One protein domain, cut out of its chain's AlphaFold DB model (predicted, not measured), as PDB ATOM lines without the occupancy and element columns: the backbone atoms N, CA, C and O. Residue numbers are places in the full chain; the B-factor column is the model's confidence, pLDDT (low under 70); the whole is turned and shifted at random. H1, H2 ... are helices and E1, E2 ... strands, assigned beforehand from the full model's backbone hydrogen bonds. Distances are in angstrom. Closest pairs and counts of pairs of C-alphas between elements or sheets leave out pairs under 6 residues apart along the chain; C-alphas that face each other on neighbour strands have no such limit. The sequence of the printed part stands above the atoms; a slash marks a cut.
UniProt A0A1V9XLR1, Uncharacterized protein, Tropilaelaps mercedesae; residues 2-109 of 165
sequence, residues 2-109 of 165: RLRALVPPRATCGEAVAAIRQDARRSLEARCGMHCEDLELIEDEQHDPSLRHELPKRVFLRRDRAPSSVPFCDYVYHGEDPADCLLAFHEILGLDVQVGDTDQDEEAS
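This is residues 2 to 109 of the 165 residues of an uncharacterized protein of Tropilaelaps mercedesae (UniProt A0A1V9XLR1). One long helix, H1, makes the long axis of the model, and a small sheet of three short strands lies beside its second half, with a shorter helix, H2, slanting over the sheet; E2 lies between the two helices. Residues 2 to 8 fold back beside the first half of H1, while residues 9 to 14 and 40 to 46 stick out at the two ends. The printed part has 108 residues, with H1, E1, E2, H2 and E3 in that order along the chain; the antiparallel sheet runs E2, E1, E3. The class is mixed, helices and strands, with under half of the residues in named elements. The whole is loose, with a radius of gyration of the C-alphas of 16.2 A, and elongated, spanning 55 by 35 by 24 A.

H1, residues 13 to 41, only grazes the sheet with its residues 27 to 34. Its closest C-alphas to E2, residues 73 to 76, are those of Arg 31 and Tyr 75, 7.6 A apart. E1, residues 57 to 61, is the inner strand and forms a hairpin with E2, antiparallel at 142 degrees; N 57 and O 76 are 2.8 A apart, within hydrogen-bond range. H2, residues 84 to 93, is on the sheet at a height of 10.0 A, over E2 and E1. It runs slantwise to the strands, at 54 degrees to E1 on the local plane. The closest C-alphas of H2 and E2, those of Cys 85 and Asp 74, are 6.1 A apart. H1 and H2 are apart. E3, residues 102 to 104, is antiparallel to E1 at 154 degrees, with N 103 and O 60 at 2.8 A, within hydrogen-bond range. E2, H2 and E3 form a split strand-helix-strand unit, two strands running the same way with E1 between them, and its crossover is right-handed. Every O i to N i+4 pair is within hydrogen-bond range in H2, and 24 of 25 in H1.

H1 begins at C-alpha 13, (157.929, 181.056, 163.861), and runs 42.8 A to C-alpha 41, (123.926, 178.061, 138.080). E1 measures 13.3 A, E2 9.9 A and H2 14.1 A from first to last C-alpha. E3, 6.3 A long, ends at C-alpha 104, (147.187, 189.946, 139.556).

The two C-alphas farthest apart, those of Arg 10 and Glu 45, are 55.2 A from each other. The printed part has no cut. The links H1 to E1, of 15 residues, and E1 to E2, of 11, are long. The mean pLDDT of the printed part is 84.5; residues 44 to 49 and 105 to 109 are under 70.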
ATOM      1  N   ARG A   2     150.291 182.735 145.296       82.06
ATOM      2  CA  ARG A   2     151.134 183.457 146.251       82.06
ATOM      3  C   ARG A   2     150.345 183.669 147.540       82.06
ATOM      4  O   ARG A   2     149.150 183.958 147.535       82.06
ATOM      5  N   LEU A   3     151.023 183.514 148.670       87.69
ATOM      6  CA  LEU A   3     150.425 183.729 149.985       87.69
ATOM      7  C   LEU A   3     150.855 185.094 150.522       87.69
ATOM      8  O   LEU A   3     152.040 185.432 150.477       87.69
ATOM      9  N   ARG A   4     149.904 185.874 151.046       87.75
ATOM     10  CA  ARG A   4     150.152 187.193 151.658       87.75
ATOM     11  C   ARG A   4     149.718 187.186 153.125       87.75
ATOM     12  O   ARG A   4     148.877 187.969 153.557       87.75
ATOM     13  N   ALA A   5     150.319 186.287 153.901       90.50
ATOM     14  CA  ALA A   5     150.083 186.184 155.336       90.50
ATOM     15  C   ALA A   5     150.719 187.351 156.109       90.50
ATOM     16  O   ALA A   5     151.875 187.714 155.886       90.50
ATOM     17  N   LEU A   6     149.968 187.903 157.060       90.12
ATOM     18  CA  LEU A   6     150.434 188.949 157.963       90.12
ATOM     19  C   LEU A   6     150.710 188.392 159.348       90.12
ATOM     20  O   LEU A   6     149.903 187.651 159.908       90.12
ATOM     21  N   VAL A   7     151.813 188.846 159.926       93.38
ATOM     22  CA  VAL A   7     152.155 188.590 161.320       93.38
ATOM     23  C   VAL A   7     152.659 189.857 162.000       93.38
ATOM     24  O   VAL A   7     153.256 190.714 161.340       93.38
ATOM     25  N   PRO A   8     152.436 190.010 163.317       91.69
ATOM     26  CA  PRO A   8     153.004 191.119 164.067       91.69
ATOM     27  C   PRO A   8     154.543 191.032 164.109       91.69
ATOM     28  O   PRO A   8     155.098 189.935 164.053       91.69
ATOM     29  N   PRO A   9     155.261 192.158 164.302       91.56
ATOM     30  CA  PRO A   9     156.731 192.184 164.291       91.56
ATOM     31  C   PRO A   9     157.417 191.281 165.327       91.56
ATOM     32  O   PRO A   9     158.599 190.983 165.198       91.56
ATOM     33  N   ARG A  10     156.696 190.878 166.380       95.38
ATOM     34  CA  ARG A  10     157.188 190.005 167.459       95.38
ATOM     35  C   ARG A  10     156.643 188.578 167.374       95.38
ATOM     36  O   ARG A  10     156.706 187.856 168.364       95.38
ATOM     37  N   ALA A  11     156.082 188.196 166.229       95.56
ATOM     38  CA  ALA A  11     155.553 186.859 166.036       95.56
ATOM     39  C   ALA A  11     156.656 185.800 166.121       95.56
ATOM     40  O   ALA A  11     157.769 185.964 165.621       95.56
ATOM     41  N   THR A  12     156.307 184.681 166.730       97.94
ATOM     42  CA  THR A  12     157.096 183.457 166.725       97.94
ATOM     43  C   THR A  12     157.024 182.774 165.356       97.94
ATOM     44  O   THR A  12     156.085 182.968 164.580       97.94
ATOM     45  N   CYS A  13     157.979 181.883 165.070       97.50
ATOM     46  CA  CYS A  13     157.929 181.056 163.861       97.50
ATOM     47  C   CYS A  13     156.633 180.230 163.775       97.50
ATOM     48  O   CYS A  13     156.103 180.027 162.685       97.50
ATOM     49  N   GLY A  14     156.104 179.775 164.918       98.06
ATOM     50  CA  GLY A  14     154.843 179.032 164.971       98.06
ATOM     51  C   GLY A  14     153.652 179.864 164.493       98.06
ATOM     52  O   GLY A  14     152.850 179.382 163.697       98.06
ATOM     53  N   GLU A  15     153.577 181.127 164.912       97.69
ATOM     54  CA  GLU A  15     152.532 182.063 164.480       97.69
ATOM     55  C   GLU A  15     152.657 182.415 162.994       97.69
ATOM     56  O   GLU A  15     151.647 182.457 162.295       97.69
ATOM     57  N   ALA A  16     153.880 182.580 162.479       96.31
ATOM     58  CA  ALA A  16     154.115 182.780 161.048       96.31
ATOM     59  C   ALA A  16     153.636 181.591 160.210       96.31
ATOM     60  O   ALA A  16     152.904 181.766 159.236       96.31
ATOM     61  N   VAL A  17     153.973 180.367 160.622       97.38
ATOM     62  CA  VAL A  17     153.506 179.149 159.947       97.38
ATOM     63  C   VAL A  17     151.982 179.033 160.012       97.38
ATOM     64  O   VAL A  17     151.349 178.674 159.016       97.38
ATOM     65  N   ALA A  18     151.375 179.353 161.157       97.25
ATOM     66  CA  ALA A  18     149.925 179.349 161.305       97.25
ATOM     67  C   ALA A  18     149.255 180.376 160.380       97.25
ATOM     68  O   ALA A  18     148.286 180.032 159.707       97.25
ATOM     69  N   ALA A  19     149.796 181.595 160.281       95.75
ATOM     70  CA  ALA A  19     149.276 182.642 159.408       95.75
ATOM     71  C   ALA A  19     149.346 182.250 157.921       95.75
ATOM     72  O   ALA A  19     148.377 182.447 157.192       95.75
ATOM     73  N   ILE A  20     150.445 181.626 157.485       95.44
ATOM     74  CA  ILE A  20     150.600 181.119 156.109       95.44
ATOM     75  C   ILE A  20     149.550 180.048 155.803       95.44
ATOM     76  O   ILE A  20     148.845 180.135 154.799       95.44
ATOM     77  N   ARG A  21     149.398 179.052 156.688       96.44
ATOM     78  CA  ARG A  21     148.372 178.005 156.526       96.44
ATOM     79  C   ARG A  21     146.963 178.589 156.523       96.44
ATOM     80  O   ARG A  21     146.095 178.086 155.818       96.44
ATOM     81  N   GLN A  22     146.735 179.621 157.328       95.38
ATOM     82  CA  GLN A  22     145.447 180.285 157.421       95.38
ATOM     83  C   GLN A  22     145.100 181.044 156.135       95.38
ATOM     84  O   GLN A  22     143.959 180.935 155.696       95.38
ATOM     85  N   ASP A  23     146.051 181.771 155.536       93.62
ATOM     86  CA  ASP A  23     145.857 182.451 154.241       93.62
ATOM     87  C   ASP A  23     145.535 181.431 153.142       93.62
ATOM     88  O   ASP A  23     144.530 181.566 152.448       93.62
ATOM     89  N   ALA A  24     146.309 180.341 153.069       93.50
ATOM     90  CA  ALA A  24     146.079 179.270 152.103       93.50
ATOM     91  C   ALA A  24     144.693 178.627 152.267       93.50
ATOM     92  O   ALA A  24     143.957 178.500 151.293       93.50
ATOM     93  N   ARG A  25     144.314 178.257 153.501       95.56
ATOM     94  CA  ARG A  25     143.017 177.620 153.769       95.56
ATOM     95  C   ARG A  25     141.858 178.539 153.409       95.56
ATOM     96  O   ARG A  25     140.970 178.110 152.690       95.56
ATOM     97  N   ARG A  26     141.886 179.788 153.884       93.50
ATOM     98  CA  ARG A  26     140.819 180.763 153.609       93.50
ATOM     99  C   ARG A  26     140.657 181.004 152.121       93.50
ATOM    100  O   ARG A  26     139.535 181.089 151.643       93.50
ATOM    101  N   SER A  27     141.772 181.123 151.409       92.31
ATOM    102  CA  SER A  27     141.709 181.398 149.987       92.31
ATOM    103  C   SER A  27     141.200 180.203 149.188       92.31
ATOM    104  O   SER A  27     140.337 180.384 148.340       92.31
ATOM    105  N   LEU A  28     141.647 178.982 149.497       92.81
ATOM    106  CA  LEU A  28     141.106 177.779 148.861       92.81
ATOM    107  C   LEU A  28     139.616 177.590 149.163       92.81
ATOM    108  O   LEU A  28     138.850 177.296 148.258       92.81
ATOM    109  N   GLU A  29     139.204 177.789 150.414       95.62
ATOM    110  CA  GLU A  29     137.806 177.663 150.830       95.62
ATOM    111  C   GLU A  29     136.906 178.662 150.094       95.62
ATOM    112  O   GLU A  29     135.894 178.255 149.534       95.62
ATOM    113  N   ALA A  30     137.315 179.933 150.009       93.50
ATOM    114  CA  ALA A  30     136.573 180.950 149.268       93.50
ATOM    115  C   ALA A  30     136.465 180.605 147.776       93.50
ATOM    116  O   ALA A  30     135.373 180.620 147.222       93.50
ATOM    117  N   ARG A  31     137.585 180.243 147.137       91.94
ATOM    118  CA  ARG A  31     137.641 179.911 145.703       91.94
ATOM    119  C   ARG A  31     136.802 178.696 145.351       91.94
ATOM    120  O   ARG A  31     136.081 178.732 144.365       91.94
ATOM    121  N   CYS A  32     136.899 177.636 146.148       92.50
ATOM    122  CA  CYS A  32     136.074 176.452 145.953       92.50
ATOM    123  C   CYS A  32     134.597 176.762 146.209       92.50
ATOM    124  O   CYS A  32     133.763 176.257 145.475       92.50
ATOM    125  N   GLY A  33     134.280 177.587 147.212       93.94
ATOM    126  CA  GLY A  33     132.911 178.024 147.493       93.94
ATOM    127  C   GLY A  33     132.292 178.751 146.303       93.94
ATOM    128  O   GLY A  33     131.318 178.261 145.749       93.94
ATOM    129  N   MET A  34     132.933 179.832 145.849       91.25
ATOM    130  CA  MET A  34     132.503 180.589 144.666       91.25
ATOM    131  C   MET A  34     132.372 179.689 143.435       91.25
ATOM    132  O   MET A  34     131.376 179.737 142.729       91.25
ATOM    133  N   HIS A  35     133.352 178.809 143.210       89.19
ATOM    134  CA  HIS A  35     133.305 177.912 142.066       89.19
ATOM    135  C   HIS A  35     132.145 176.906 142.141       89.19
ATOM    136  O   HIS A  35     131.499 176.648 141.133       89.19
ATOM    137  N   CYS A  36     131.855 176.346 143.317       89.06
ATOM    138  CA  CYS A  36     130.700 175.467 143.497       89.06
ATOM    139  C   CYS A  36     129.373 176.219 143.322       89.06
ATOM    140  O   CYS A  36     128.466 175.673 142.706       89.06
ATOM    141  N   GLU A  37     129.269 177.447 143.838       89.12
ATOM    142  CA  GLU A  37     128.089 178.307 143.658       89.12
ATOM    143  C   GLU A  37     127.836 178.600 142.173       89.12
ATOM    144  O   GLU A  37     126.698 178.534 141.718       89.12
ATOM    145  N   ASP A  38     128.895 178.850 141.404       85.44
ATOM    146  CA  ASP A  38     128.816 179.047 139.955       85.44
ATOM    147  C   ASP A  38     128.370 177.771 139.221       85.44
ATOM    148  O   ASP A  38     127.484 177.817 138.370       85.44
ATOM    149  N   LEU A  39     128.893 176.599 139.609       83.50
ATOM    150  CA  LEU A  39     128.476 175.309 139.040       83.50
ATOM    151  C   LEU A  39     126.988 174.998 139.270       83.50
ATOM    152  O   LEU A  39     126.387 174.312 138.448       83.50
ATOM    153  N   GLU A  40     126.385 175.483 140.359       83.69
ATOM    154  CA  GLU A  40     124.946 175.323 140.618       83.69
ATOM    155  C   GLU A  40     124.069 176.154 139.663       83.69
ATOM    156  O   GLU A  40     122.885 175.850 139.503       83.69
ATOM    157  N   LEU A  41     124.629 177.190 139.028       80.75
ATOM    158  CA  LEU A  41     123.926 178.061 138.080       80.75
ATOM    159  C   LEU A  41     124.003 177.565 136.630       80.75
ATOM    160  O   LEU A  41     123.249 178.051 135.785       80.75
ATOM    161  N   ILE A  42     124.888 176.610 136.333       76.25
ATOM    162  CA  ILE A  42     125.034 176.034 134.994       76.25
ATOM    163  C   ILE A  42     123.864 175.077 134.737       76.25
ATOM    164  O   ILE A  42     123.667 174.101 135.458       76.25
ATOM    165  N   GLU A  43     123.081 175.340 133.689       71.81
ATOM    166  CA  GLU A  43     121.998 174.445 133.271       71.81
ATOM    167  C   GLU A  43     122.570 173.098 132.780       71.81
ATOM    168  O   GLU A  43     123.597 173.067 132.101       71.81
ATOM    169  N   ASP A  44     121.894 171.975 133.067       64.38
ATOM    170  CA  ASP A  44     122.367 170.607 132.755       64.38
ATOM    171  C   ASP A  44     122.773 170.400 131.274       64.38
ATOM    172  O   ASP A  44     123.591 169.535 130.954       64.38
ATOM    173  N   GLU A  45     122.225 171.200 130.353       55.47
ATOM    174  CA  GLU A  45     122.514 171.158 128.912       55.47
ATOM    175  C   GLU A  45     123.867 171.795 128.532       55.47
ATOM    176  O   GLU A  45     124.378 171.544 127.439       55.47
ATOM    177  N   GLN A  46     124.478 172.579 129.427       59.19
ATOM    178  CA  GLN A  46     125.781 173.233 129.240       59.19
ATOM    179  C   GLN A  46     126.959 172.437 129.823       59.19
ATOM    180  O   GLN A  46     128.109 172.869 129.713       59.19
ATOM    181  N   HIS A  47     126.707 171.263 130.412       63.81
ATOM    182  CA  HIS A  47     127.756 170.448 131.013       63.81
ATOM    183  C   HIS A  47     128.582 169.718 129.940       63.81
ATOM    184  O   HIS A  47     128.401 168.529 129.674       63.81
ATOM    185  N   ASP A  48     129.544 170.413 129.337       68.88
ATOM    186  CA  ASP A  48     130.570 169.784 128.506       68.88
ATOM    187  C   ASP A  48     131.563 169.015 129.406       68.88
ATOM    188  O   ASP A  48     132.310 169.627 130.168       68.88
ATOM    189  N   PRO A  49     131.623 167.670 129.342       67.00
ATOM    190  CA  PRO A  49     132.539 166.877 130.166       67.00
ATOM    191  C   PRO A  49     134.021 167.086 129.812       67.00
ATOM    192  O   PRO A  49     134.896 166.584 130.522       67.00
ATOM    193  N   SER A  50     134.321 167.778 128.709       70.44
ATOM    194  CA  SER A  50     135.675 168.177 128.327       70.44
ATOM    195  C   SER A  50     136.079 169.554 128.863       70.44
ATOM    196  O   SER A  50     137.275 169.871 128.868       70.44
ATOM    197  N   LEU A  51     135.118 170.334 129.380       70.62
ATOM    198  CA  LEU A  51     135.369 171.637 129.978       70.62
ATOM    199  C   LEU A  51     136.178 171.470 131.266       70.62
ATOM    200  O   LEU A  51     135.811 170.745 132.192       70.62
ATOM    201  N   ARG A  52     137.320 172.152 131.319       72.31
ATOM    202  CA  ARG A  52     138.132 172.243 132.529       72.31
ATOM    203  C   ARG A  52     137.799 173.544 133.220       72.31
ATOM    204  O   ARG A  52     138.093 174.611 132.690       72.31
ATOM    205  N   HIS A  53     137.220 173.437 134.404       77.75
ATOM    206  CA  HIS A  53     136.986 174.600 135.231       77.75
ATOM    207  C   HIS A  53     138.256 174.987 135.985       77.75
ATOM    208  O   HIS A  53     138.986 174.136 136.503       77.75
ATOM    209  N   GLU A  54     138.501 176.287 136.047       80.25
ATOM    210  CA  GLU A  54     139.608 176.866 136.787       80.25
ATOM    211  C   GLU A  54     139.062 177.713 137.939       80.25
ATOM    212  O   GLU A  54     138.013 178.346 137.831       80.25
ATOM    213  N   LEU A  55     139.757 177.676 139.077       87.00
ATOM    214  CA  LEU A  55     139.325 178.388 140.275       87.00
ATOM    215  C   LEU A  55     139.585 179.893 140.132       87.00
ATOM    216  O   LEU A  55     140.713 180.244 139.772       87.00
ATOM    217  N   PRO A  56     138.661 180.767 140.585       88.62
ATOM    218  CA  PRO A  56     138.822 182.222 140.533       88.62
ATOM    219  C   PRO A  56     140.200 182.689 141.005       88.62
ATOM    220  O   PRO A  56     140.697 182.223 142.037       88.62
ATOM    221  N   LYS A  57     140.842 183.590 140.263       87.19
ATOM    222  CA  LYS A  57     142.188 184.094 140.568       87.19
ATOM    223  C   LYS A  57     142.117 185.208 141.605       87.19
ATOM    224  O   LYS A  57     141.168 185.978 141.632       87.19
ATOM    225  N   ARG A  58     143.145 185.332 142.450       88.81
ATOM    226  CA  ARG A  58     143.259 186.466 143.382       88.81
ATOM    227  C   ARG A  58     143.766 187.710 142.665       88.81
ATOM    228  O   ARG A  58     144.816 187.668 142.023       88.81
ATOM    229  N   VAL A  59     143.099 188.827 142.908       88.31
ATOM    230  CA  VAL A  59     143.541 190.164 142.511       88.31
ATOM    231  C   VAL A  59     143.807 190.962 143.773       88.31
ATOM    232  O   VAL A  59     142.926 191.131 144.610       88.31
ATOM    233  N   PHE A  60     145.035 191.429 143.955       88.94
ATOM    234  CA  PHE A  60     145.401 192.224 145.121       88.94
ATOM    235  C   PHE A  60     145.397 193.705 144.804       88.94
ATOM    236  O   PHE A  60     145.918 194.121 143.778       88.94
ATOM    237  N   LEU A  61     144.958 194.519 145.756       88.38
ATOM    238  CA  LEU A  61     145.278 195.935 145.727       88.38
ATOM    239  C   LEU A  61     146.773 196.126 146.017       88.38
ATOM    240  O   LEU A  61     147.321 195.551 146.972       88.38
ATOM    241  N   ARG A  62     147.443 196.951 145.212       87.31
ATOM    242  CA  ARG A  62     148.844 197.290 145.438       87.31
ATOM    243  C   ARG A  62     149.024 198.026 146.758       87.31
ATOM    244  O   ARG A  62     148.192 198.813 147.213       87.31
ATOM    245  N   ARG A  63     150.163 197.773 147.400       81.50
ATOM    246  CA  ARG A  63     150.439 198.258 148.760       81.50
ATOM    247  C   ARG A  63     150.529 199.784 148.856       81.50
ATOM    248  O   ARG A  63     150.210 200.329 149.903       81.50
ATOM    249  N   ASP A  64     150.969 200.457 147.797       83.38
ATOM    250  CA  ASP A  64     151.036 201.921 147.691       83.38
ATOM    251  C   ASP A  64     149.657 202.588 147.561       83.38
ATOM    252  O   ASP A  64     149.548 203.804 147.710       83.38
ATOM    253  N   ARG A  65     148.606 201.794 147.329       83.12
ATOM    254  CA  ARG A  65     147.215 202.244 147.193       83.12
ATOM    255  C   ARG A  65     146.316 201.783 148.331       83.12
ATOM    256  O   ARG A  65     145.245 202.341 148.534       83.12
ATOM    257  N   ALA A  66     146.761 200.796 149.103       79.94
ATOM    258  CA  ALA A  66     146.035 200.327 150.268       79.94
ATOM    259  C   ALA A  66     146.078 201.368 151.411       79.94
ATOM    260  O   ALA A  66     147.143 201.902 151.725       79.94
ATOM    261  N   PRO A  67     144.957 201.601 152.120       79.06
ATOM    262  CA  PRO A  67     144.890 202.544 153.244       79.06
ATOM    263  C   PRO A  67     145.661 202.065 154.487       79.06
ATOM    264  O   PRO A  67     145.774 202.786 155.477       79.06
ATOM    265  N   SER A  68     146.169 200.828 154.477       80.56
ATOM    266  CA  SER A  68     146.900 200.236 155.592       80.56
ATOM    267  C   SER A  68     147.992 199.282 155.108       80.56
ATOM    268  O   SER A  68     148.092 198.948 153.931       80.56
ATOM    269  N   SER A  69     148.806 198.791 156.043       80.81
ATOM    270  CA  SER A  69     149.807 197.754 155.771       80.81
ATOM    271  C   SER A  69     149.204 196.370 155.480       80.81
ATOM    272  O   SER A  69     149.966 195.442 155.174       80.81
ATOM    273  N   VAL A  70     147.875 196.237 155.584       84.50
ATOM    274  CA  VAL A  70     147.129 195.009 155.324       84.50
ATOM    275  C   VAL A  70     146.837 194.879 153.828       84.50
ATOM    276  O   VAL A  70     146.302 195.820 153.245       84.50
ATOM    277  N   PRO A  71     147.190 193.749 153.185       86.00
ATOM    278  CA  PRO A  71     146.855 193.527 151.792       86.00
ATOM    279  C   PRO A  71     145.359 193.234 151.670       86.00
ATOM    280  O   PRO A  71     144.819 192.414 152.415       86.00
ATOM    281  N   PHE A  72     144.719 193.880 150.704       87.94
ATOM    282  CA  PHE A  72     143.351 193.588 150.295       87.94
ATOM    283  C   PHE A  72     143.395 192.788 149.001       87.94
ATOM    284  O   PHE A  72     144.252 193.042 148.151       87.94
ATOM    285  N   CYS A  73     142.508 191.810 148.870       89.31
ATOM    286  CA  CYS A  73     142.312 191.100 147.620       89.31
ATOM    287  C   CYS A  73     140.846 190.802 147.388       89.31
ATOM    288  O   CYS A  73     140.096 190.629 148.350       89.31
ATOM    289  N   ASP A  74     140.520 190.666 146.117       90.38
ATOM    290  CA  ASP A  74     139.278 190.103 145.628       90.38
ATOM    291  C   ASP A  74     139.576 188.892 144.729       90.38
ATOM    292  O   ASP A  74     140.750 188.559 144.499       90.38
ATOM    293  N   TYR A  75     138.534 188.212 144.265       90.00
ATOM    294  CA  TYR A  75     138.631 187.092 143.339       90.00
ATOM    295  C   TYR A  75     137.949 187.424 142.016       90.00
ATOM    296  O   TYR A  75     136.862 187.981 142.011       90.00
ATOM    297  N   VAL A  76     138.589 187.048 140.913       87.50
ATOM    298  CA  VAL A  76     138.081 187.265 139.553       87.50
ATOM    299  C   VAL A  76     137.963 185.928 138.830       87.50
ATOM    300  O   VAL A  76     138.864 185.083 138.949       87.50
ATOM    301  N   TYR A  77     136.867 185.704 138.106       85.44
ATOM    302  CA  TYR A  77     136.738 184.522 137.258       85.44
ATOM    303  C   TYR A  77     137.622 184.635 136.010       85.44
ATOM    304  O   TYR A  77     138.209 185.669 135.690       85.44
ATOM    305  N   HIS A  78     137.762 183.522 135.297       75.56
ATOM    306  CA  HIS A  78     138.509 183.498 134.046       75.56
ATOM    307  C   HIS A  78     137.721 184.218 132.950       75.56
ATOM    308  O   HIS A  78     136.579 183.862 132.682       75.56
ATOM    309  N   GLY A  79     138.350 185.200 132.303       71.19
ATOM    310  CA  GLY A  79     137.726 186.004 131.248       71.19
ATOM    311  C   GLY A  79     136.942 187.223 131.745       71.19
ATOM    312  O   GLY A  79     136.526 188.029 130.917       71.19
ATOM    313  N   GLU A  80     136.773 187.391 133.059       75.88
ATOM    314  CA  GLU A  80     136.276 188.642 133.640       75.88
ATOM    315  C   GLU A  80     137.368 189.713 133.647       75.88
ATOM    316  O   GLU A  80     138.563 189.410 133.752       75.88
ATOM    317  N   ASP A  81     136.955 190.978 133.536       77.75
ATOM    318  CA  ASP A  81     137.884 192.097 133.625       77.75
ATOM    319  C   ASP A  81     138.251 192.313 135.105       77.75
ATOM    320  O   ASP A  81     137.377 192.549 135.938       77.75
ATOM    321  N   PRO A  82     139.544 192.308 135.469       72.75
ATOM    322  CA  PRO A  82     140.007 192.708 136.799       72.75
ATOM    323  C   PRO A  82     139.498 194.086 137.259       72.75
ATOM    324  O   PRO A  82     139.558 194.395 138.451       72.75
ATOM    325  N   ALA A  83     139.026 194.931 136.335       76.19
ATOM    326  CA  ALA A  83     138.320 196.169 136.631       76.19
ATOM    327  C   ALA A  83     137.068 195.962 137.503       76.19
ATOM    328  O   ALA A  83     136.746 196.850 138.294       76.19
ATOM    329  N   ASP A  84     136.408 194.806 137.434       79.94
ATOM    330  CA  ASP A  84     135.234 194.497 138.258       79.94
ATOM    331  C   ASP A  84     135.595 194.443 139.753       79.94
ATOM    332  O   ASP A  84     134.851 194.935 140.606       79.94
ATOM    333  N   CYS A  85     136.817 194.006 140.082       82.44
ATOM    334  CA  CYS A  85     137.338 194.074 141.449       82.44
ATOM    335  C   CYS A  85     137.475 195.523 141.957       82.44
ATOM    336  O   CYS A  85     137.417 195.772 143.163       82.44
ATOM    337  N   LEU A  86     137.663 196.508 141.068       85.81
ATOM    338  CA  LEU A  86     137.754 197.924 141.458       85.81
ATOM    339  C   LEU A  86     136.411 198.440 141.968       85.81
ATOM    340  O   LEU A  86     136.382 199.198 142.939       85.81
ATOM    341  N   LEU A  87     135.311 198.002 141.344       86.75
ATOM    342  CA  LEU A  87     133.967 198.321 141.809       86.75
ATOM    343  C   LEU A  87     133.771 197.781 143.229       86.75
ATOM    344  O   LEU A  87     133.375 198.536 144.113       86.75
ATOM    345  N   ALA A  88     134.149 196.524 143.475       87.75
ATOM    346  CA  ALA A  88     134.061 195.917 144.800       87.75
ATOM    347  C   ALA A  88     134.905 196.676 145.844       87.75
ATOM    348  O   ALA A  88     134.436 196.948 146.955       87.75
ATOM    349  N   PHE A  89     136.128 197.094 145.497       89.00
ATOM    350  CA  PHE A  89     136.954 197.922 146.384       89.00
ATOM    351  C   PHE A  89     136.320 199.287 146.675       89.00
ATOM    352  O   PHE A  89     136.375 199.757 147.816       89.00
ATOM    353  N   HIS A  90     135.690 199.914 145.686       90.06
ATOM    354  CA  HIS A  90     134.979 201.171 145.883       90.06
ATOM    355  C   HIS A  90     133.727 200.986 146.753       90.06
ATOM    356  O   HIS A  90     133.526 201.726 147.712       90.06
ATOM    357  N   GLU A  91     132.899 199.983 146.474       91.31
ATOM    358  CA  GLU A  91     131.630 199.761 147.175       91.31
ATOM    359  C   GLU A  91     131.817 199.324 148.630       91.31
ATOM    360  O   GLU A  91     131.119 199.814 149.520       91.31
ATOM    361  N   ILE A  92     132.771 198.426 148.893       89.12
ATOM    362  CA  ILE A  92     132.976 197.848 150.228       89.12
ATOM    363  C   ILE A  92     133.906 198.722 151.072       89.12
ATOM    364  O   ILE A  92     133.674 198.902 152.271       89.12
ATOM    365  N   LEU A  93     134.983 199.240 150.473       87.31
ATOM    366  CA  LEU A  93     136.048 199.940 151.201       87.31
ATOM    367  C   LEU A  93     136.059 201.454 150.957       87.31
ATOM    368  O   LEU A  93     136.792 202.159 151.654       87.31
ATOM    369  N   GLY A  94     135.276 201.967 150.003       89.38
ATOM    370  CA  GLY A  94     135.293 203.385 149.631       89.38
ATOM    371  C   GLY A  94     136.599 203.818 148.962       89.38
ATOM    372  O   GLY A  94     136.976 204.986 149.067       89.38
ATOM    373  N   LEU A  95     137.337 202.881 148.355       87.44
ATOM    374  CA  LEU A  95     138.630 203.153 147.730       87.44
ATOM    375  C   LEU A  95     138.455 203.474 146.245       87.44
ATOM    376  O   LEU A  95     137.895 202.678 145.501       87.44
ATOM    377  N   ASP A  96     138.976 204.624 145.819       87.44
ATOM    378  CA  ASP A  96     139.047 205.010 144.408       87.44
ATOM    379  C   ASP A  96     140.372 204.503 143.819       87.44
ATOM    380  O   ASP A  96     141.450 205.029 144.119       87.44
ATOM    381  N   VAL A  97     140.297 203.399 143.074       86.38
ATOM    382  CA  VAL A  97     141.443 202.614 142.596       86.38
ATOM    383  C   VAL A  97     141.323 202.365 141.097       86.38
ATOM    384  O   VAL A  97     140.230 202.165 140.577       86.38
ATOM    385  N   GLN A  98     142.451 202.383 140.387       86.25
ATOM    386  CA  GLN A  98     142.496 202.162 138.938       86.25
ATOM    387  C   GLN A  98     142.986 200.752 138.596       86.25
ATOM    388  O   GLN A  98     143.614 200.086 139.411       86.25
ATOM    389  N   VAL A  99     142.783 200.304 137.355       79.31
ATOM    390  CA  VAL A  99     143.198 198.956 136.906       79.31
ATOM    391  C   VAL A  99     144.689 198.697 137.188       79.31
ATOM    392  O   VAL A  99     145.053 197.652 137.722       79.31
ATOM    393  N   GLY A 100     145.555 199.690 136.939       82.88
ATOM    394  CA  GLY A 100     147.002 199.602 137.200       82.88
ATOM    395  C   GLY A 100     147.414 199.630 138.681       82.88
ATOM    396  O   GLY A 100     148.598 199.480 139.000       82.88
ATOM    397  N   ASP A 101     146.451 199.828 139.581       86.62
ATOM    398  CA  ASP A 101     146.637 199.793 141.030       86.62
ATOM    399  C   ASP A 101     146.456 198.381 141.607       86.62
ATOM    400  O   ASP A 101     146.593 198.193 142.817       86.62
ATOM    401  N   THR A 102     146.193 197.380 140.763       86.38
ATOM    402  CA  THR A 102     146.056 195.980 141.175       86.38
ATOM    403  C   THR A 102     147.253 195.130 140.746       86.38
ATOM    404  O   THR A 102     147.854 195.351 139.698       86.38
ATOM    405  N   ASP A 103     147.612 194.158 141.584       85.00
ATOM    406  CA  ASP A 103     148.525 193.071 141.249       85.00
ATOM    407  C   ASP A 103     147.690 191.810 141.023       85.00
ATOM    408  O   ASP A 103     147.077 191.289 141.962       85.00
ATOM    409  N   GLN A 104     147.707 191.284 139.806       76.69
ATOM    410  CA  GLN A 104     147.187 189.946 139.556       76.69
ATOM    411  C   GLN A 104     148.214 188.926 140.021       76.69
ATOM    412  O   GLN A 104     149.402 189.022 139.709       76.69
ATOM    413  N   ASP A 105     147.763 187.978 140.835       66.56
ATOM    414  CA  ASP A 105     148.647 186.944 141.342       66.56
ATOM    415  C   ASP A 105     149.065 186.035 140.171       66.56
ATOM    416  O   ASP A 105     148.209 185.565 139.424       66.56
ATOM    417  N   GLU A 106     150.374 185.800 140.005       63.59
ATOM    418  CA  GLU A 106     150.973 184.929 138.972       63.59
ATOM    419  C   GLU A 106     150.638 183.447 139.233       63.59
ATOM    420  O   GLU A 106     151.493 182.589 139.475       63.59
ATOM    421  N   GLU A 107     149.355 183.120 139.282       66.31
ATOM    422  CA  GLU A 107     148.890 181.755 139.172       66.31
ATOM    423  C   GLU A 107     148.901 181.385 137.695       66.31
ATOM    424  O   GLU A 107     147.987 181.739 136.953       66.31
ATOM    425  N   ALA A 108     149.966 180.693 137.279       59.00
ATOM    426  CA  ALA A 108     150.059 180.119 135.945       59.00
ATOM    427  C   ALA A 108     148.847 179.211 135.720       59.00
ATOM    428  O   ALA A 108     148.694 178.177 136.383       59.00
ATOM    429  N   SER A 109     147.973 179.631 134.814       59.31
ATOM    430  CA  SER A 109     146.874 178.803 134.355       59.31
ATOM    431  C   SER A 109     147.421 177.875 133.267       59.31
ATOM    432  O   SER A 109     147.983 178.359 132.286       59.31
TER     433      SER A 109